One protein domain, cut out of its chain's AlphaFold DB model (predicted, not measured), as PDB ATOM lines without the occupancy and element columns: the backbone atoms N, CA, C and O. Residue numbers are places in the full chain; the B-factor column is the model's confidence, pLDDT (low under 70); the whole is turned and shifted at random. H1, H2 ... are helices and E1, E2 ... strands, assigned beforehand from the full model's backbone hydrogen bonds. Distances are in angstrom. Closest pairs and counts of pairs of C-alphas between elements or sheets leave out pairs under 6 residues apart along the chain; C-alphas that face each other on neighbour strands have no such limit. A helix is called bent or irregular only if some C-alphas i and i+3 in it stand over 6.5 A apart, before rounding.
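This is residues 98 to 217 of the 780 residues of an uncharacterized protein of Cystobacter fuscus DSM 2262 (UniProt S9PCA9). A strongly twisted six-stranded sheet makes the middle, curled round the long helix H1 on one face and covered over E1 and E2 by H4 on the other. The small helices H2, H3 and H5 only graze this sheet. The printed part has 120 residues with five named helices and six named strands, in the order E1 H1 E2 H2 H3 E3 H4 E4 E5 E6 H5. The sheet's order is E3 E2 E1 E4 E5 E6, mixed, and the class is mixed, helices and strands. The whole is compact and rounded, with a radius of gyration of the C-alphas of 13.1 A and spans of 35 by 29 by 26 A.

Start at the edge strand E3, residues 155 to 160; its parallel neighbour is E2, residues 130 to 135, with N 132 and O 156 2.9 A apart, within hydrogen-bond range. Next comes E1, residues 98 to 100, parallel, with N 99 and O 131 at 2.8 A. Then look at E4, residues 179 to 182, parallel, with N 98 and O 179 at 2.8 A. E5, residues 192 to 197, is parallel to E4, with N 193 and O 180 at 2.8 A. The edge strand E6, residues 202 to 205, forms an antiparallel hairpin with E5, with N 196 and O 203 at 2.9 A. H4, residues 163 to 177, has a height over the sheet of 7.3 A and runs along the strands, at 16 degrees to E1 on the local plane; the closest C-alphas of H4 and E1, Ala 170 and Asp 100, are 6.0 A apart. On the opposite face find H1, residues 102 to 123, irregular, with C-alphas 103 and 106 8.2 A apart and a kink of 134 degrees near residue 109. H1 touches H4 with residues 102 to 105 alone; the closest C-alphas, Thr 102 and Pro 163, are 5.1 A apart. H2, residues 136 to 139, touches H1, the closest C-alphas being Gln 138 and Val 108 at 6.6 A. H3, residues 144 to 151, is close to H1 but not clearly touching, the closest C-alphas being Phe 146 and Lys 119 at 7.7 A. H5, residues 209 to 216, touches no helix. E1, H1, E2 and E2, H2 H3, E3 are strand-helix-strand units, parallel neighbour strands with helices between; E3, H4, E4 is a split one, with E2 and E1 between its strands; the three crossovers are right-handed. O i to N i+4 pairs are within hydrogen-bond range throughout H5, in 11 of 18 in H1, 2 of 4 in H3 and 9 of 11 in H4; H2 is too short for one.

Find C-alpha 98, where E1 begins, at (-31.133, -25.044, -44.630). H1 starts at C-alpha 102, (-25.326, -15.563, -40.848), and measures 20.8 A; H4 measures 21.9 A, E2 16.5 A, E3 16.2 A and E5 15.7 A. H5 ends at C-alpha 216, (-41.913, -31.152, -56.927).

The two C-alphas farthest apart, Arg 109 and Arg 216, are 36.4 A apart. The printed part has no cut and no long link. The mean pLDDT of the printed part is 84.8; look for values under 70 at residues 106 to 108, 122 to 126 and 175 to 177.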
ATOM      1  N   VAL A  98     -32.134 -25.654 -45.500       90.25
ATOM      2  CA  VAL A  98     -31.133 -25.044 -44.630       90.25
ATOM      3  C   VAL A  98     -31.190 -23.543 -44.881       90.25
ATOM      4  O   VAL A  98     -31.153 -23.114 -46.029       90.25
ATOM      5  N   ILE A  99     -31.320 -22.742 -43.833       92.06
ATOM      6  CA  ILE A  99     -31.334 -21.284 -43.904       92.06
ATOM      7  C   ILE A  99     -30.053 -20.776 -43.257       92.06
ATOM      8  O   ILE A  99     -29.862 -20.909 -42.047       92.06
ATOM      9  N   ASP A 100     -29.192 -20.166 -44.063       92.88
ATOM     10  CA  ASP A 100     -28.014 -19.454 -43.582       92.88
ATOM     11  C   ASP A 100     -28.375 -17.991 -43.304       92.88
ATOM     12  O   ASP A 100     -28.323 -17.137 -44.191       92.88
ATOM     13  N   ALA A 101     -28.747 -17.701 -42.055       91.44
ATOM     14  CA  ALA A 101     -29.026 -16.337 -41.620       91.44
ATOM     15  C   ALA A 101     -27.762 -15.552 -41.232       91.44
ATOM     16  O   ALA A 101     -27.819 -14.327 -41.063       91.44
ATOM     17  N   THR A 102     -26.606 -16.217 -41.155       91.38
ATOM     18  CA  THR A 102     -25.326 -15.563 -40.848       91.38
ATOM     19  C   THR A 102     -24.853 -14.666 -41.994       91.38
ATOM     20  O   THR A 102     -24.179 -13.663 -41.759       91.38
ATOM     21  N   GLY A 103     -25.306 -14.936 -43.227       85.44
ATOM     22  CA  GLY A 103     -25.098 -14.078 -44.397       85.44
ATOM     23  C   GLY A 103     -25.679 -12.661 -44.273       85.44
ATOM     24  O   GLY A 103     -25.252 -11.768 -45.002       85.44
ATOM     25  N   TRP A 104     -26.587 -12.422 -43.320       89.75
ATOM     26  CA  TRP A 104     -27.167 -11.101 -43.033       89.75
ATOM     27  C   TRP A 104     -26.690 -10.516 -41.695       89.75
ATOM     28  O   TRP A 104     -27.392  -9.721 -41.070       89.75
ATOM     29  N   ALA A 105     -25.482 -10.879 -41.246       77.81
ATOM     30  CA  ALA A 105     -24.888 -10.405 -39.989       77.81
ATOM     31  C   ALA A 105     -24.843  -8.868 -39.860       77.81
ATOM     32  O   ALA A 105     -25.057  -8.320 -38.782       77.81
ATOM     33  N   ALA A 106     -24.646  -8.139 -40.964       69.88
ATOM     34  CA  ALA A 106     -24.666  -6.670 -40.958       69.88
ATOM     35  C   ALA A 106     -26.037  -6.079 -40.555       69.88
ATOM     36  O   ALA A 106     -26.132  -4.918 -40.157       69.88
ATOM     37  N   SER A 107     -27.101  -6.880 -40.623       66.00
ATOM     38  CA  SER A 107     -28.478  -6.485 -40.341       66.00
ATOM     39  C   SER A 107     -28.936  -6.810 -38.916       66.00
ATOM     40  O   SER A 107     -30.134  -6.747 -38.656       66.00
ATOM     41  N   VAL A 108     -28.033  -7.088 -37.962       66.94
ATOM     42  CA  VAL A 108     -28.387  -7.323 -36.538       66.94
ATOM     43  C   VAL A 108     -29.238  -6.184 -35.947       66.94
ATOM     44  O   VAL A 108     -30.101  -6.423 -35.101       66.94
ATOM     45  N   ARG A 109     -29.076  -4.944 -36.435       70.00
ATOM     46  CA  ARG A 109     -29.923  -3.790 -36.061       70.00
ATOM     47  C   ARG A 109     -31.394  -3.933 -36.480       70.00
ATOM     48  O   ARG A 109     -32.246  -3.366 -35.811       70.00
ATOM     49  N   ASN A 110     -31.673  -4.719 -37.518       81.75
ATOM     50  CA  ASN A 110     -33.003  -5.025 -38.052       81.75
ATOM     51  C   ASN A 110     -33.366  -6.512 -37.847       81.75
ATOM     52  O   ASN A 110     -34.142  -7.074 -38.622       81.75
ATOM     53  N   ALA A 111     -32.782  -7.165 -36.832       81.69
ATOM     54  CA  ALA A 111     -32.987  -8.589 -36.560       81.69
ATOM     55  C   ALA A 111     -34.471  -8.945 -36.372       81.69
ATOM     56  O   ALA A 111     -34.914  -9.963 -36.893       81.69
ATOM     57  N   ASP A 112     -35.255  -8.078 -35.723       84.81
ATOM     58  CA  ASP A 112     -36.696  -8.285 -35.530       84.81
ATOM     59  C   ASP A 112     -37.440  -8.429 -36.866       84.81
ATOM     60  O   ASP A 112     -38.249  -9.341 -37.041       84.81
ATOM     61  N   THR A 113     -37.120  -7.571 -37.840       88.56
ATOM     62  CA  THR A 113     -37.706  -7.606 -39.188       88.56
ATOM     63  C   THR A 113     -37.251  -8.838 -39.966       88.56
ATOM     64  O   THR A 113     -38.069  -9.501 -40.601       88.56
ATOM     65  N   LEU A 114     -35.962  -9.192 -39.881       89.38
ATOM     66  CA  LEU A 114     -35.436 -10.412 -40.498       89.38
ATOM     67  C   LEU A 114     -36.147 -11.656 -39.946       89.38
ATOM     68  O   LEU A 114     -36.601 -12.498 -40.717       89.38
ATOM     69  N   PHE A 115     -36.293 -11.763 -38.623       90.25
ATOM     70  CA  PHE A 115     -36.978 -12.889 -37.992       90.25
ATOM     71  C   PHE A 115     -38.478 -12.899 -38.270       90.25
ATOM     72  O   PHE A 115     -39.046 -13.981 -38.401       90.25
ATOM     73  N   ALA A 116     -39.129 -11.743 -38.415       88.56
ATOM     74  CA  ALA A 116     -40.517 -11.678 -38.865       88.56
ATOM     75  C   ALA A 116     -40.677 -12.246 -40.288       88.56
ATOM     76  O   ALA A 116     -41.568 -13.068 -40.518       88.56
ATOM     77  N   GLU A 117     -39.785 -11.886 -41.217       89.19
ATOM     78  CA  GLU A 117     -39.795 -12.423 -42.582       89.19
ATOM     79  C   GLU A 117     -39.449 -13.916 -42.621       89.19
ATOM     80  O   GLU A 117     -40.175 -14.693 -43.240       89.19
ATOM     81  N   LEU A 118     -38.412 -14.360 -41.904       87.94
ATOM     82  CA  LEU A 118     -38.079 -15.784 -41.790       87.94
ATOM     83  C   LEU A 118     -39.236 -16.575 -41.174       87.94
ATOM     84  O   LEU A 118     -39.602 -17.634 -41.678       87.94
ATOM     85  N   LYS A 119     -39.884 -16.043 -40.133       85.81
ATOM     86  CA  LYS A 119     -41.068 -16.661 -39.535       85.81
ATOM     87  C   LYS A 119     -42.214 -16.765 -40.537       85.81
ATOM     88  O   LYS A 119     -42.889 -17.786 -40.553       85.81
ATOM     89  N   ARG A 120     -42.431 -15.765 -41.398       81.38
ATOM     90  CA  ARG A 120     -43.442 -15.836 -42.466       81.38
ATOM     91  C   ARG A 120     -43.191 -17.024 -43.402       81.38
ATOM     92  O   ARG A 120     -44.151 -17.700 -43.770       81.38
ATOM     93  N   LEU A 121     -41.924 -17.312 -43.711       74.38
ATOM     94  CA  LEU A 121     -41.527 -18.503 -44.477       74.38
ATOM     95  C   LEU A 121     -41.760 -19.816 -43.706       74.38
ATOM     96  O   LEU A 121     -42.086 -20.823 -44.322       74.38
ATOM     97  N   LEU A 122     -41.606 -19.807 -42.376       68.06
ATOM     98  CA  LEU A 122     -41.786 -20.977 -41.498       68.06
ATOM     99  C   LEU A 122     -43.255 -21.273 -41.133       68.06
ATOM    100  O   LEU A 122     -43.579 -22.405 -40.784       68.06
ATOM    101  N   VAL A 123     -44.128 -20.259 -41.157       62.50
ATOM    102  CA  VAL A 123     -45.560 -20.357 -40.804       62.50
ATOM    103  C   VAL A 123     -46.389 -20.970 -41.936       62.50
ATOM    104  O   VAL A 123     -47.419 -21.590 -41.675       62.50
ATOM    105  N   THR A 124     -45.962 -20.808 -43.189       59.94
ATOM    106  CA  THR A 124     -46.565 -21.529 -44.320       59.94
ATOM    107  C   THR A 124     -46.153 -23.001 -44.237       59.94
ATOM    108  O   THR A 124     -45.037 -23.265 -43.807       59.94
ATOM    109  N   GLU A 125     -47.015 -23.962 -44.614       57.91
ATOM    110  CA  GLU A 125     -46.655 -25.395 -44.657       57.91
ATOM    111  C   GLU A 125     -45.412 -25.592 -45.539       57.91
ATOM    112  O   GLU A 125     -45.492 -25.658 -46.767       57.91
ATOM    113  N   GLY A 126     -44.242 -25.586 -44.909       62.94
ATOM    114  CA  GLY A 126     -42.952 -25.664 -45.566       62.94
ATOM    115  C   GLY A 126     -42.467 -27.106 -45.622       62.94
ATOM    116  O   GLY A 126     -42.970 -27.975 -44.902       62.94
ATOM    117  N   PRO A 127     -41.461 -27.401 -46.453       70.19
ATOM    118  CA  PRO A 127     -40.779 -28.678 -46.367       70.19
ATOM    119  C   PRO A 127     -39.976 -28.711 -45.051       70.19
ATOM    120  O   PRO A 127     -38.913 -28.109 -44.935       70.19
ATOM    121  N   HIS A 128     -40.524 -29.378 -44.034       76.88
ATOM    122  CA  HIS A 128     -39.889 -29.605 -42.733       76.88
ATOM    123  C   HIS A 128     -39.117 -30.939 -42.718       76.88
ATOM    124  O   HIS A 128     -39.483 -31.858 -43.459       76.88
ATOM    125  N   PRO A 129     -38.100 -31.096 -41.851       80.81
ATOM    126  CA  PRO A 129     -37.558 -30.105 -40.912       80.81
ATOM    127  C   PRO A 129     -36.656 -29.056 -41.585       80.81
ATOM    128  O   PRO A 129     -36.117 -29.294 -42.666       80.81
ATOM    129  N   ILE A 130     -36.516 -27.892 -40.946       86.75
ATOM    130  CA  ILE A 130     -35.704 -26.754 -41.408       86.75
ATOM    131  C   ILE A 130     -34.560 -26.515 -40.422       86.75
ATOM    132  O   ILE A 130     -34.801 -26.461 -39.217       86.75
ATOM    133  N   ASP A 131     -33.344 -26.319 -40.927       89.25
ATOM    134  CA  ASP A 131     -32.197 -25.909 -40.110       89.25
ATOM    135  C   ASP A 131     -31.974 -24.409 -40.270       89.25
ATOM    136  O   ASP A 131     -31.737 -23.941 -41.380       89.25
ATOM    137  N   LEU A 132     -32.038 -23.654 -39.174       91.50
ATOM    138  CA  LEU A 132     -31.758 -22.219 -39.165       91.50
ATOM    139  C   LEU A 132     -30.420 -21.971 -38.467       91.50
ATOM    140  O   LEU A 132     -30.286 -22.194 -37.261       91.50
ATOM    141  N   ILE A 133     -29.438 -21.521 -39.245       92.75
ATOM    142  CA  ILE A 133     -28.072 -21.264 -38.788       92.75
ATOM    143  C   ILE A 133     -27.940 -19.786 -38.440       92.75
ATOM    144  O   ILE A 133     -28.198 -18.920 -39.278       92.75
ATOM    145  N   LEU A 134     -27.550 -19.511 -37.198       93.12
ATOM    146  CA  LEU A 134     -27.532 -18.178 -36.600       93.12
ATOM    147  C   LEU A 134     -26.202 -17.921 -35.900       93.12
ATOM    148  O   LEU A 134     -25.617 -18.822 -35.300       93.12
ATOM    149  N   LEU A 135     -25.769 -16.663 -35.917       92.12
ATOM    150  CA  LEU A 135     -24.735 -16.192 -35.001       92.12
ATOM    151  C   LEU A 135     -25.269 -16.184 -33.564       92.12
ATOM    152  O   LEU A 135     -26.460 -15.947 -33.358       92.12
ATOM    153  N   GLU A 136     -24.394 -16.358 -32.574       90.69
ATOM    154  CA  GLU A 136     -24.750 -16.234 -31.147       90.69
ATOM    155  C   GLU A 136     -25.498 -14.906 -30.863       90.69
ATOM    156  O   GLU A 136     -26.576 -14.911 -30.273       90.69
ATOM    157  N   GLU A 137     -25.035 -13.782 -31.426       88.19
ATOM    158  CA  GLU A 137     -25.703 -12.470 -31.296       88.19
ATOM    159  C   GLU A 137     -27.103 -12.406 -31.938       88.19
ATOM    160  O   GLU A 137     -27.975 -11.655 -31.493       88.19
ATOM    161  N   GLN A 138     -27.326 -13.161 -33.019       90.31
ATOM    162  CA  GLN A 138     -28.639 -13.262 -33.663       90.31
ATOM    163  C   GLN A 138     -29.570 -14.151 -32.833       90.31
ATOM    164  O   GLN A 138     -30.758 -13.849 -32.717       90.31
ATOM    165  N   TYR A 139     -29.035 -15.217 -32.234       89.50
ATOM    166  CA  TYR A 139     -29.776 -16.132 -31.371       89.50
ATOM    167  C   TYR A 139     -30.314 -15.430 -30.116       89.50
ATOM    168  O   TYR A 139     -31.486 -15.602 -29.787       89.50
ATOM    169  N   ASP A 140     -29.524 -14.554 -29.487       87.94
ATOM    170  CA  ASP A 140     -29.957 -13.755 -28.327       87.94
ATOM    171  C   ASP A 140     -31.174 -12.857 -28.616       87.94
ATOM    172  O   ASP A 140     -31.905 -12.461 -27.706       87.94
ATOM    173  N   ARG A 141     -31.407 -12.530 -29.895       87.12
ATOM    174  CA  ARG A 141     -32.534 -11.714 -30.368       87.12
ATOM    175  C   ARG A 141     -33.667 -12.539 -30.981       87.12
ATOM    176  O   ARG A 141     -34.630 -11.959 -31.482       87.12
ATOM    177  N   LEU A 142     -33.577 -13.869 -30.966       88.81
ATOM    178  CA  LEU A 142     -34.591 -14.737 -31.557       88.81
ATOM    179  C   LEU A 142     -35.915 -14.633 -30.767       88.81
ATOM    180  O   LEU A 142     -35.940 -14.880 -29.558       88.81
ATOM    181  N   PRO A 143     -37.051 -14.303 -31.410       89.00
ATOM    182  CA  PRO A 143     -38.327 -14.214 -30.705       89.00
ATOM    183  C   PRO A 143     -38.791 -15.575 -30.164       89.00
ATOM    184  O   PRO A 143     -38.803 -16.562 -30.896       89.00
ATOM    185  N   ARG A 144     -39.347 -15.614 -28.942       87.19
ATOM    186  CA  ARG A 144     -39.915 -16.841 -28.317       87.19
ATOM    187  C   ARG A 144     -40.993 -17.555 -29.137       87.19
ATOM    188  O   ARG A 144     -41.357 -18.689 -28.856       87.19
ATOM    189  N   SER A 145     -41.547 -16.903 -30.158       84.94
ATOM    190  CA  SER A 145     -42.469 -17.563 -31.084       84.94
ATOM    191  C   SER A 145     -41.814 -18.626 -31.972       84.94
ATOM    192  O   SER A 145     -42.529 -19.282 -32.721       84.94
ATOM    193  N   PHE A 146     -40.485 -18.768 -31.937       87.62
ATOM    194  CA  PHE A 146     -39.767 -19.844 -32.616       87.62
ATOM    195  C   PHE A 146     -39.759 -21.157 -31.804       87.62
ATOM    196  O   PHE A 146     -39.748 -22.232 -32.404       87.62
ATOM    197  N   ASP A 147     -39.904 -21.084 -30.472       85.44
ATOM    198  CA  ASP A 147     -39.924 -22.237 -29.554       85.44
ATOM    199  C   ASP A 147     -41.012 -23.267 -29.909       85.44
ATOM    200  O   ASP A 147     -40.851 -24.466 -29.676       85.44
ATOM    201  N   SER A 148     -42.150 -22.825 -30.462       84.56
ATOM    202  CA  SER A 148     -43.224 -23.730 -30.893       84.56
ATOM    203  C   SER A 148     -42.802 -24.594 -32.081       84.56
ATOM    204  O   SER A 148     -43.091 -25.787 -32.093       84.56
ATOM    205  N   PHE A 149     -42.067 -24.032 -33.047       85.06
ATOM    206  CA  PHE A 149     -41.581 -24.788 -34.207       85.06
ATOM    207  C   PHE A 149     -40.486 -25.785 -33.822       85.06
ATOM    208  O   PHE A 149     -40.417 -26.870 -34.399       85.06
ATOM    209  N   GLU A 150     -39.661 -25.450 -32.830       82.31
ATOM    210  CA  GLU A 150     -38.656 -26.365 -32.283       82.31
ATOM    211  C   GLU A 150     -39.312 -27.533 -31.527       82.31
ATOM    212  O   GLU A 150     -39.003 -28.698 -31.790       82.31
ATOM    213  N   LYS A 151     -40.310 -27.256 -30.671       83.50
ATOM    214  CA  LYS A 151     -41.094 -28.292 -29.967       83.50
ATOM    215  C   LYS A 151     -41.846 -29.222 -30.923       83.50
ATOM    216  O   LYS A 151     -41.920 -30.423 -30.674       83.50
ATOM    217  N   GLU A 152     -42.367 -28.686 -32.026       81.12
ATOM    218  CA  GLU A 152     -43.014 -29.451 -33.102       81.12
ATOM    219  C   GLU A 152     -42.018 -30.196 -34.013       81.12
ATOM    220  O   GLU A 152     -42.436 -30.846 -34.971       81.12
ATOM    221  N   LYS A 153     -40.703 -30.119 -33.740       79.81
ATOM    222  CA  LYS A 153     -39.620 -30.688 -34.567       79.81
ATOM    223  C   LYS A 153     -39.615 -30.186 -36.019       79.81
ATOM    224  O   LYS A 153     -39.082 -30.847 -36.908       79.81
ATOM    225  N   LYS A 154     -40.202 -29.013 -36.272       82.31
ATOM    226  CA  LYS A 154     -40.230 -28.348 -37.585       82.31
ATOM    227  C   LYS A 154     -38.974 -27.528 -37.856       82.31
ATOM    228  O   LYS A 154     -38.625 -27.335 -39.021       82.31
ATOM    229  N   LEU A 155     -38.322 -27.054 -36.798       86.88
ATOM    230  CA  LEU A 155     -37.155 -26.180 -36.841       86.88
ATOM    231  C   LEU A 155     -36.048 -26.724 -35.934       86.88
ATOM    232  O   LEU A 155     -36.326 -27.130 -34.808       86.88
ATOM    233  N   ARG A 156     -34.802 -26.685 -36.406       88.12
ATOM    234  CA  ARG A 156     -33.601 -26.927 -35.602       88.12
ATOM    235  C   ARG A 156     -32.717 -25.687 -35.651       88.12
ATOM    236  O   ARG A 156     -32.409 -25.182 -36.730       88.12
ATOM    237  N   LEU A 157     -32.329 -25.194 -34.480       89.88
ATOM    238  CA  LEU A 157     -31.490 -24.008 -34.343       89.88
ATOM    239  C   LEU A 157     -30.024 -24.432 -34.250       89.88
ATOM    240  O   LEU A 157     -29.664 -25.289 -33.446       89.88
ATOM    241  N   VAL A 158     -29.173 -23.834 -35.083       89.94
ATOM    242  CA  VAL A 158     -27.733 -24.109 -35.114       89.94
ATOM    243  C   VAL A 158     -26.991 -22.812 -34.833       89.94
ATOM    244  O   VAL A 158     -27.019 -21.891 -35.643       89.94
ATOM    245  N   GLN A 159     -26.328 -22.747 -33.682       93.19
ATOM    246  CA  GLN A 159     -25.573 -21.570 -33.259       93.19
ATOM    247  C   GLN A 159     -24.107 -21.691 -33.677       93.19
ATOM    248  O   GLN A 159     -23.495 -22.750 -33.527       93.19
ATOM    249  N   VAL A 160     -23.550 -20.601 -34.194       93.00
ATOM    250  CA  VAL A 160     -22.145 -20.484 -34.603       93.00
ATOM    251  C   VAL A 160     -21.568 -19.136 -34.169       93.00
ATOM    252  O   VAL A 160     -22.307 -18.188 -33.908       93.00
ATOM    253  N   LYS A 161     -20.235 -19.026 -34.113       89.94
ATOM    254  CA  LYS A 161     -19.566 -17.800 -33.643       89.94
ATOM    255  C   LYS A 161     -19.277 -16.805 -34.755       89.94
ATOM    256  O   LYS A 161     -19.275 -15.604 -34.508       89.94
ATOM    257  N   THR A 162     -19.005 -17.287 -35.966       90.88
ATOM    258  CA  THR A 162     -18.632 -16.435 -37.103       90.88
ATOM    259  C   THR A 162     -19.456 -16.754 -38.351       90.88
ATOM    260  O   THR A 162     -19.923 -17.889 -38.501       90.88
ATOM    261  N   PRO A 163     -19.628 -15.788 -39.276       90.62
ATOM    262  CA  PRO A 163     -20.304 -16.035 -40.551       90.62
ATOM    263  C   PRO A 163     -19.638 -17.134 -41.389       90.62
ATOM    264  O   PRO A 163     -20.310 -17.868 -42.104       90.62
ATOM    265  N   GLU A 164     -18.319 -17.282 -41.300       92.00
ATOM    266  CA  GLU A 164     -17.562 -18.318 -42.012       92.00
ATOM    267  C   GLU A 164     -17.895 -19.710 -41.467       92.00
ATOM    268  O   GLU A 164     -18.206 -20.605 -42.249       92.00
ATOM    269  N   GLN A 165     -17.948 -19.867 -40.139       90.69
ATOM    270  CA  GLN A 165     -18.420 -21.105 -39.508       90.69
ATOM    271  C   GLN A 165     -19.882 -21.392 -39.865       90.69
ATOM    272  O   GLN A 165     -20.253 -22.547 -40.064       90.69
ATOM    273  N   GLY A 166     -20.711 -20.348 -39.963       89.25
ATOM    274  CA  GLY A 166     -22.096 -20.454 -40.415       89.25
ATOM    275  C   GLY A 166     -22.207 -20.979 -41.838       89.25
ATOM    276  O   GLY A 166     -22.982 -21.898 -42.099       89.25
ATOM    277  N   TRP A 167     -21.377 -20.463 -42.742       91.50
ATOM    278  CA  TRP A 167     -21.332 -20.909 -44.129       91.50
ATOM    279  C   TRP A 167     -20.844 -22.353 -44.270       91.50
ATOM    280  O   TRP A 167     -21.499 -23.141 -44.948       91.50
ATOM    281  N   GLU A 168     -19.770 -22.744 -43.582       87.50
ATOM    282  CA  GLU A 168     -19.302 -24.140 -43.556       87.50
ATOM    283  C   GLU A 168     -20.384 -25.084 -43.004       87.50
ATOM    284  O   GLU A 168     -20.666 -26.142 -43.573       87.50
ATOM    285  N   ALA A 169     -21.054 -24.670 -41.923       86.50
ATOM    286  CA  ALA A 169     -22.171 -25.393 -41.328       86.50
ATOM    287  C   ALA A 169     -23.370 -25.523 -42.283       86.50
ATOM    288  O   ALA A 169     -24.049 -26.556 -42.262       86.50
ATOM    289  N   ALA A 170     -23.633 -24.498 -43.095       88.50
ATOM    290  CA  ALA A 170     -24.703 -24.473 -44.082       88.50
ATOM    291  C   ALA A 170     -24.399 -25.393 -45.264       88.50
ATOM    292  O   ALA A 170     -25.241 -26.216 -45.629       88.50
ATOM    293  N   GLN A 171     -23.183 -25.310 -45.809       85.44
ATOM    294  CA  GLN A 171     -22.723 -26.164 -46.902       85.44
ATOM    295  C   GLN A 171     -22.763 -27.640 -46.503       85.44
ATOM    296  O   GLN A 171     -23.421 -28.426 -47.180       85.44
ATOM    297  N   ALA A 172     -22.173 -28.001 -45.360       81.19
ATOM    298  CA  ALA A 172     -22.124 -29.388 -44.899       81.19
ATOM    299  C   ALA A 172     -23.518 -30.018 -44.715       81.19
ATOM    300  O   ALA A 172     -23.694 -31.214 -44.926       81.19
ATOM    301  N   ARG A 173     -24.523 -29.222 -44.326       80.06
ATOM    302  CA  ARG A 173     -25.914 -29.686 -44.171       80.06
ATOM    303  C   ARG A 173     -26.671 -29.746 -45.499       80.06
ATOM    304  O   ARG A 173     -27.522 -30.613 -45.674       80.06
ATOM    305  N   ALA A 174     -26.373 -28.839 -46.427       78.50
ATOM    306  CA  ALA A 174     -27.007 -28.792 -47.743       78.50
ATOM    307  C   ALA A 174     -26.445 -29.840 -48.730       78.50
ATOM    308  O   ALA A 174     -27.176 -30.311 -49.605       78.50
ATOM    309  N   GLU A 175     -25.177 -30.247 -48.583       68.06
ATOM    310  CA  GLU A 175     -24.509 -31.246 -49.437       68.06
ATOM    311  C   GLU A 175     -25.238 -32.599 -49.473       68.06
ATOM    312  O   GLU A 175     -25.318 -33.225 -50.535       68.06
ATOM    313  N   GLU A 176     -25.838 -33.022 -48.356       61.94
ATOM    314  CA  GLU A 176     -26.492 -34.327 -48.250       61.94
ATOM    315  C   GLU A 176     -27.825 -34.375 -49.021       61.94
ATOM    316  O   GLU A 176     -27.925 -35.156 -49.968       61.94
ATOM    317  N   GLN A 177     -28.838 -33.560 -48.675       58.81
ATOM    318  CA  GLN A 177     -30.174 -33.555 -49.328       58.81
ATOM    319  C   GLN A 177     -30.959 -32.224 -49.192       58.81
ATOM    320  O   GLN A 177     -32.170 -32.196 -49.423       58.81
ATOM    321  N   GLY A 178     -30.306 -31.127 -48.790       72.12
ATOM    322  CA  GLY A 178     -30.982 -29.878 -48.422       72.12
ATOM    323  C   GLY A 178     -30.955 -28.819 -49.522       72.12
ATOM    324  O   GLY A 178     -29.948 -28.635 -50.202       72.12
ATOM    325  N   VAL A 179     -32.051 -28.075 -49.663       86.44
ATOM    326  CA  VAL A 179     -32.035 -26.797 -50.380       86.44
ATOM    327  C   VAL A 179     -31.501 -25.716 -49.445       86.44
ATOM    328  O   VAL A 179     -32.004 -25.554 -48.336       86.44
ATOM    329  N   LEU A 180     -30.491 -24.971 -49.882       90.88
ATOM    330  CA  LEU A 180     -29.882 -23.888 -49.122       90.88
ATOM    331  C   LEU A 180     -30.499 -22.544 -49.507       90.88
ATOM    332  O   LEU A 180     -30.370 -22.098 -50.647       90.88
ATOM    333  N   LEU A 181     -31.113 -21.876 -48.537       92.06
ATOM    334  CA  LEU A 181     -31.523 -20.483 -48.628       92.06
ATOM    335  C   LEU A 181     -30.417 -19.602 -48.034       92.06
ATOM    336  O   LEU A 181     -30.155 -19.668 -46.833       92.06
ATOM    337  N   SER A 182     -29.748 -18.803 -48.871       93.19
ATOM    338  CA  SER A 182     -28.609 -17.972 -48.448       93.19
ATOM    339  C   SER A 182     -28.381 -16.767 -49.370       93.19
ATOM    340  O   SER A 182     -28.701 -16.801 -50.561       93.19
ATOM    341  N   ALA A 183     -27.757 -15.726 -48.812       91.75
ATOM    342  CA  ALA A 183     -27.180 -14.599 -49.550       91.75
ATOM    343  C   ALA A 183     -25.839 -14.926 -50.224       91.75
ATOM    344  O   ALA A 183     -25.339 -14.154 -51.040       91.75
ATOM    345  N   ARG A 184     -25.222 -16.057 -49.878       90.75
ATOM    346  CA  ARG A 184     -23.993 -16.538 -50.509       90.75
ATOM    347  C   ARG A 184     -24.346 -17.549 -51.599       90.75
ATOM    348  O   ARG A 184     -25.266 -18.354 -51.446       90.75
ATOM    349  N   ARG A 185     -23.608 -17.505 -52.711       90.19
ATOM    350  CA  ARG A 185     -23.800 -18.417 -53.844       90.19
ATOM    351  C   ARG A 185     -23.414 -19.840 -53.463       90.19
ATOM    352  O   ARG A 185     -22.265 -20.096 -53.109       90.19
ATOM    353  N   PHE A 186     -24.360 -20.765 -53.590       89.12
ATOM    354  CA  PHE A 186     -24.095 -22.188 -53.412       89.12
ATOM    355  C   PHE A 186     -23.610 -22.818 -54.734       89.12
ATOM    356  O   PHE A 186     -24.173 -22.494 -55.781       89.12
ATOM    357  N   PRO A 187     -22.594 -23.710 -54.726       83.88
ATOM    358  CA  PRO A 187     -22.040 -24.286 -55.959       83.88
ATOM    359  C   PRO A 187     -23.053 -25.072 -56.802       83.88
ATOM    360  O   PRO A 187     -22.976 -25.071 -58.028       83.88
ATOM    361  N   VAL A 188     -24.021 -25.734 -56.159       86.94
ATOM    362  CA  VAL A 188     -25.051 -26.526 -56.846       86.94
ATOM    363  C   VAL A 188     -26.299 -25.666 -57.059       86.94
ATOM    364  O   VAL A 188     -27.111 -25.509 -56.148       86.94
ATOM    365  N   PHE A 189     -26.460 -25.118 -58.266       89.25
ATOM    366  CA  PHE A 189     -27.520 -24.151 -58.596       89.25
ATOM    367  C   PHE A 189     -28.937 -24.632 -58.232       89.25
ATOM    368  O   PHE A 189     -29.692 -23.911 -57.591       89.25
ATOM    369  N   GLU A 190     -29.286 -25.873 -58.569       87.62
ATOM    370  CA  GLU A 190     -30.604 -26.483 -58.294       87.62
ATOM    371  C   GLU A 190     -30.887 -26.745 -56.801       87.62
ATOM    372  O   GLU A 190     -31.949 -27.243 -56.430       87.62
ATOM    373  N   ARG A 191     -29.939 -26.419 -55.921       87.75
ATOM    374  CA  ARG A 191     -30.105 -26.469 -54.466       87.75
ATOM    375  C   ARG A 191     -29.984 -25.095 -53.826       87.75
ATOM    376  O   ARG A 191     -29.980 -25.002 -52.605       87.75
ATOM    377  N   TRP A 192     -29.887 -24.039 -54.621       91.88
ATOM    378  CA  TRP A 192     -29.718 -22.686 -54.129       91.88
ATOM    379  C   TRP A 192     -31.021 -21.898 -54.246       91.88
ATOM    380  O   TRP A 192     -31.493 -21.605 -55.339       91.88
ATOM    381  N   LEU A 193     -31.590 -21.515 -53.106       92.00
ATOM    382  CA  LEU A 193     -32.558 -20.428 -53.023       92.00
ATOM    383  C   LEU A 193     -31.794 -19.155 -52.679       92.00
ATOM    384  O   LEU A 193     -31.459 -18.902 -51.520       92.00
ATOM    385  N   ALA A 194     -31.502 -18.356 -53.695       94.44
ATOM    386  CA  ALA A 194     -30.830 -17.089 -53.481       94.44
ATOM    387  C   ALA A 194     -31.738 -16.154 -52.684       94.44
ATOM    388  O   ALA A 194     -32.916 -16.001 -53.018       94.44
ATOM    389  N   ALA A 195     -31.199 -15.540 -51.634       93.19
ATOM    390  CA  ALA A 195     -31.978 -14.672 -50.770       93.19
ATOM    391  C   ALA A 195     -31.218 -13.408 -50.371       93.19
ATOM    392  O   ALA A 195     -30.104 -13.469 -49.860       93.19
ATOM    393  N   ASP A 196     -31.855 -12.256 -50.560       92.31
ATOM    394  CA  ASP A 196     -31.313 -10.950 -50.189       92.31
ATOM    395  C   ASP A 196     -32.219 -10.279 -49.160       92.31
ATOM    396  O   ASP A 196     -33.441 -10.248 -49.323       92.31
ATOM    397  N   PHE A 197     -31.616  -9.695 -48.127       91.00
ATOM    398  CA  PHE A 197     -32.319  -8.897 -47.131       91.00
ATOM    399  C   PHE A 197     -31.842  -7.449 -47.210       91.00
ATOM    400  O   PHE A 197     -30.676  -7.155 -46.957       91.00
ATOM    401  N   ASP A 198     -32.751  -6.538 -47.556       86.25
ATOM    402  CA  ASP A 198     -32.458  -5.102 -47.689       86.25
ATOM    403  C   ASP A 198     -32.641  -4.321 -46.373       86.25
ATOM    404  O   ASP A 198     -32.519  -3.097 -46.340       86.25
ATOM    405  N   GLY A 199     -32.924  -5.025 -45.272       85.31
ATOM    406  CA  GLY A 199     -33.250  -4.435 -43.977       85.31
ATOM    407  C   GLY A 199     -34.750  -4.291 -43.719       85.31
ATOM    408  O   GLY A 199     -35.126  -4.089 -42.566       85.31
ATOM    409  N   GLN A 200     -35.593  -4.424 -44.748       86.69
ATOM    410  CA  GLN A 200     -37.052  -4.351 -44.634       86.69
ATOM    411  C   GLN A 200     -37.745  -5.637 -45.082       86.69
ATOM    412  O   GLN A 200     -38.695  -6.067 -44.436       86.69
ATOM    413  N   ALA A 201     -37.281  -6.256 -46.166       88.75
ATOM    414  CA  ALA A 201     -37.909  -7.437 -46.741       88.75
ATOM    415  C   ALA A 201     -36.873  -8.479 -47.166       88.75
ATOM    416  O   ALA A 201     -35.804  -8.151 -47.686       88.75
ATOM    417  N   LEU A 202     -37.224  -9.754 -46.981       89.69
ATOM    418  CA  LEU A 202     -36.448 -10.882 -47.479       89.69
ATOM    419  C   LEU A 202     -36.950 -11.253 -48.875       89.69
ATOM    420  O   LEU A 202     -38.087 -11.694 -49.059       89.69
ATOM    421  N   ARG A 203     -36.101 -11.052 -49.878       92.06
ATOM    422  CA  ARG A 203     -36.388 -11.381 -51.276       92.06
ATOM    423  C   ARG A 203     -35.766 -12.725 -51.595       92.06
ATOM    424  O   ARG A 203     -34.630 -12.960 -51.208       92.06
ATOM    425  N   ILE A 204     -36.499 -13.575 -52.308       90.94
ATOM    426  CA  ILE A 204     -36.047 -14.915 -52.694       90.94
ATOM    427  C   ILE A 204     -36.138 -15.057 -54.210       90.94
ATOM    428  O   ILE A 204     -37.135 -14.656 -54.822       90.94
ATOM    429  N   GLU A 205     -35.116 -15.664 -54.801       92.38
ATOM    430  CA  GLU A 205     -35.087 -16.074 -56.195       92.38
ATOM    431  C   GLU A 205     -34.754 -17.577 -56.301       92.38
ATOM    432  O   GLU A 205     -33.803 -18.031 -55.663       92.38
ATOM    433  N   PRO A 206     -35.509 -18.358 -57.100       89.88
ATOM    434  CA  PRO A 206     -36.705 -17.960 -57.839       89.88
ATOM    435  C   PRO A 206     -37.877 -17.629 -56.904       89.88
ATOM    436  O   PRO A 206     -38.054 -18.267 -55.871       89.88
ATOM    437  N   LYS A 207     -38.722 -16.656 -57.282       88.44
ATOM    438  CA  LYS A 207     -39.851 -16.187 -56.440       88.44
ATOM    439  C   LYS A 207     -40.804 -17.304 -55.990       88.44
ATOM    440  O   LYS A 207     -41.361 -17.232 -54.902       88.44
ATOM    441  N   GLN A 208     -40.991 -18.325 -56.827       86.06
ATOM    442  CA  GLN A 208     -41.827 -19.502 -56.546       86.06
ATOM    443  C   GLN A 208     -41.012 -20.711 -56.055       86.06
ATOM    444  O   GLN A 208     -41.545 -21.811 -55.962       86.06
ATOM    445  N   GLY A 209     -39.722 -20.547 -55.751       85.38
ATOM    446  CA  GLY A 209     -38.814 -21.656 -55.446       85.38
ATOM    447  C   GLY A 209     -39.262 -22.506 -54.259       85.38
ATOM    448  O   GLY A 209     -39.245 -23.728 -54.340       85.38
ATOM    449  N   LEU A 210     -39.767 -21.876 -53.194       83.38
ATOM    450  CA  LEU A 210     -40.309 -22.590 -52.031       83.38
ATOM    451  C   LEU A 210     -41.576 -23.401 -52.361       83.38
ATOM    452  O   LEU A 210     -41.777 -24.495 -51.838       83.38
ATOM    453  N   GLU A 211     -42.437 -22.889 -53.241       83.25
ATOM    454  CA  GLU A 211     -43.639 -23.594 -53.698       83.25
ATOM    455  C   GLU A 211     -43.296 -24.751 -54.645       83.25
ATOM    456  O   GLU A 211     -43.857 -25.843 -54.530       83.25
ATOM    457  N   GLN A 212     -42.322 -24.549 -55.529       82.62
ATOM    458  CA  GLN A 212     -41.800 -25.589 -56.415       82.62
ATOM    459  C   GLN A 212     -41.120 -26.704 -55.621       82.62
ATOM    460  O   GLN A 212     -41.397 -27.875 -55.864       82.62
ATOM    461  N   LEU A 213     -40.327 -26.358 -54.605       82.50
ATOM    462  CA  LEU A 213     -39.717 -27.334 -53.709       82.50
ATOM    463  C   LEU A 213     -40.774 -28.163 -52.965       82.50
ATOM    464  O   LEU A 213     -40.636 -29.376 -52.850       82.50
ATOM    465  N   ARG A 214     -41.862 -27.533 -52.506       79.38
ATOM    466  CA  ARG A 214     -42.969 -28.225 -51.827       79.38
ATOM    467  C   ARG A 214     -43.718 -29.190 -52.748       79.38
ATOM    468  O   ARG A 214     -44.082 -30.279 -52.323       79.38
ATOM    469  N   THR A 215     -43.975 -28.782 -53.988       80.06
ATOM    470  CA  THR A 215     -44.805 -29.547 -54.933       80.06
ATOM    471  C   THR A 215     -44.018 -30.602 -55.709       80.06
ATOM    472  O   THR A 215     -44.548 -31.674 -55.984       80.06
ATOM    473  N   ARG A 216     -42.764 -30.311 -56.066       77.06
ATOM    474  CA  ARG A 216     -41.913 -31.152 -56.927       77.06
ATOM    475  C   ARG A 216     -40.738 -31.796 -56.194       77.06
ATOM    476  O   ARG A 216     -40.090 -32.666 -56.760       77.06
ATOM    477  N   GLY A 217     -40.433 -31.367 -54.969       75.44
ATOM    478  CA  GLY A 217     -39.299 -31.874 -54.189       75.44
ATOM    479  C   GLY A 217     -37.923 -31.364 -54.635       75.44
ATOM    480  O   GLY A 217     -36.930 -31.741 -54.019       75.44
TER     481      GLY A 217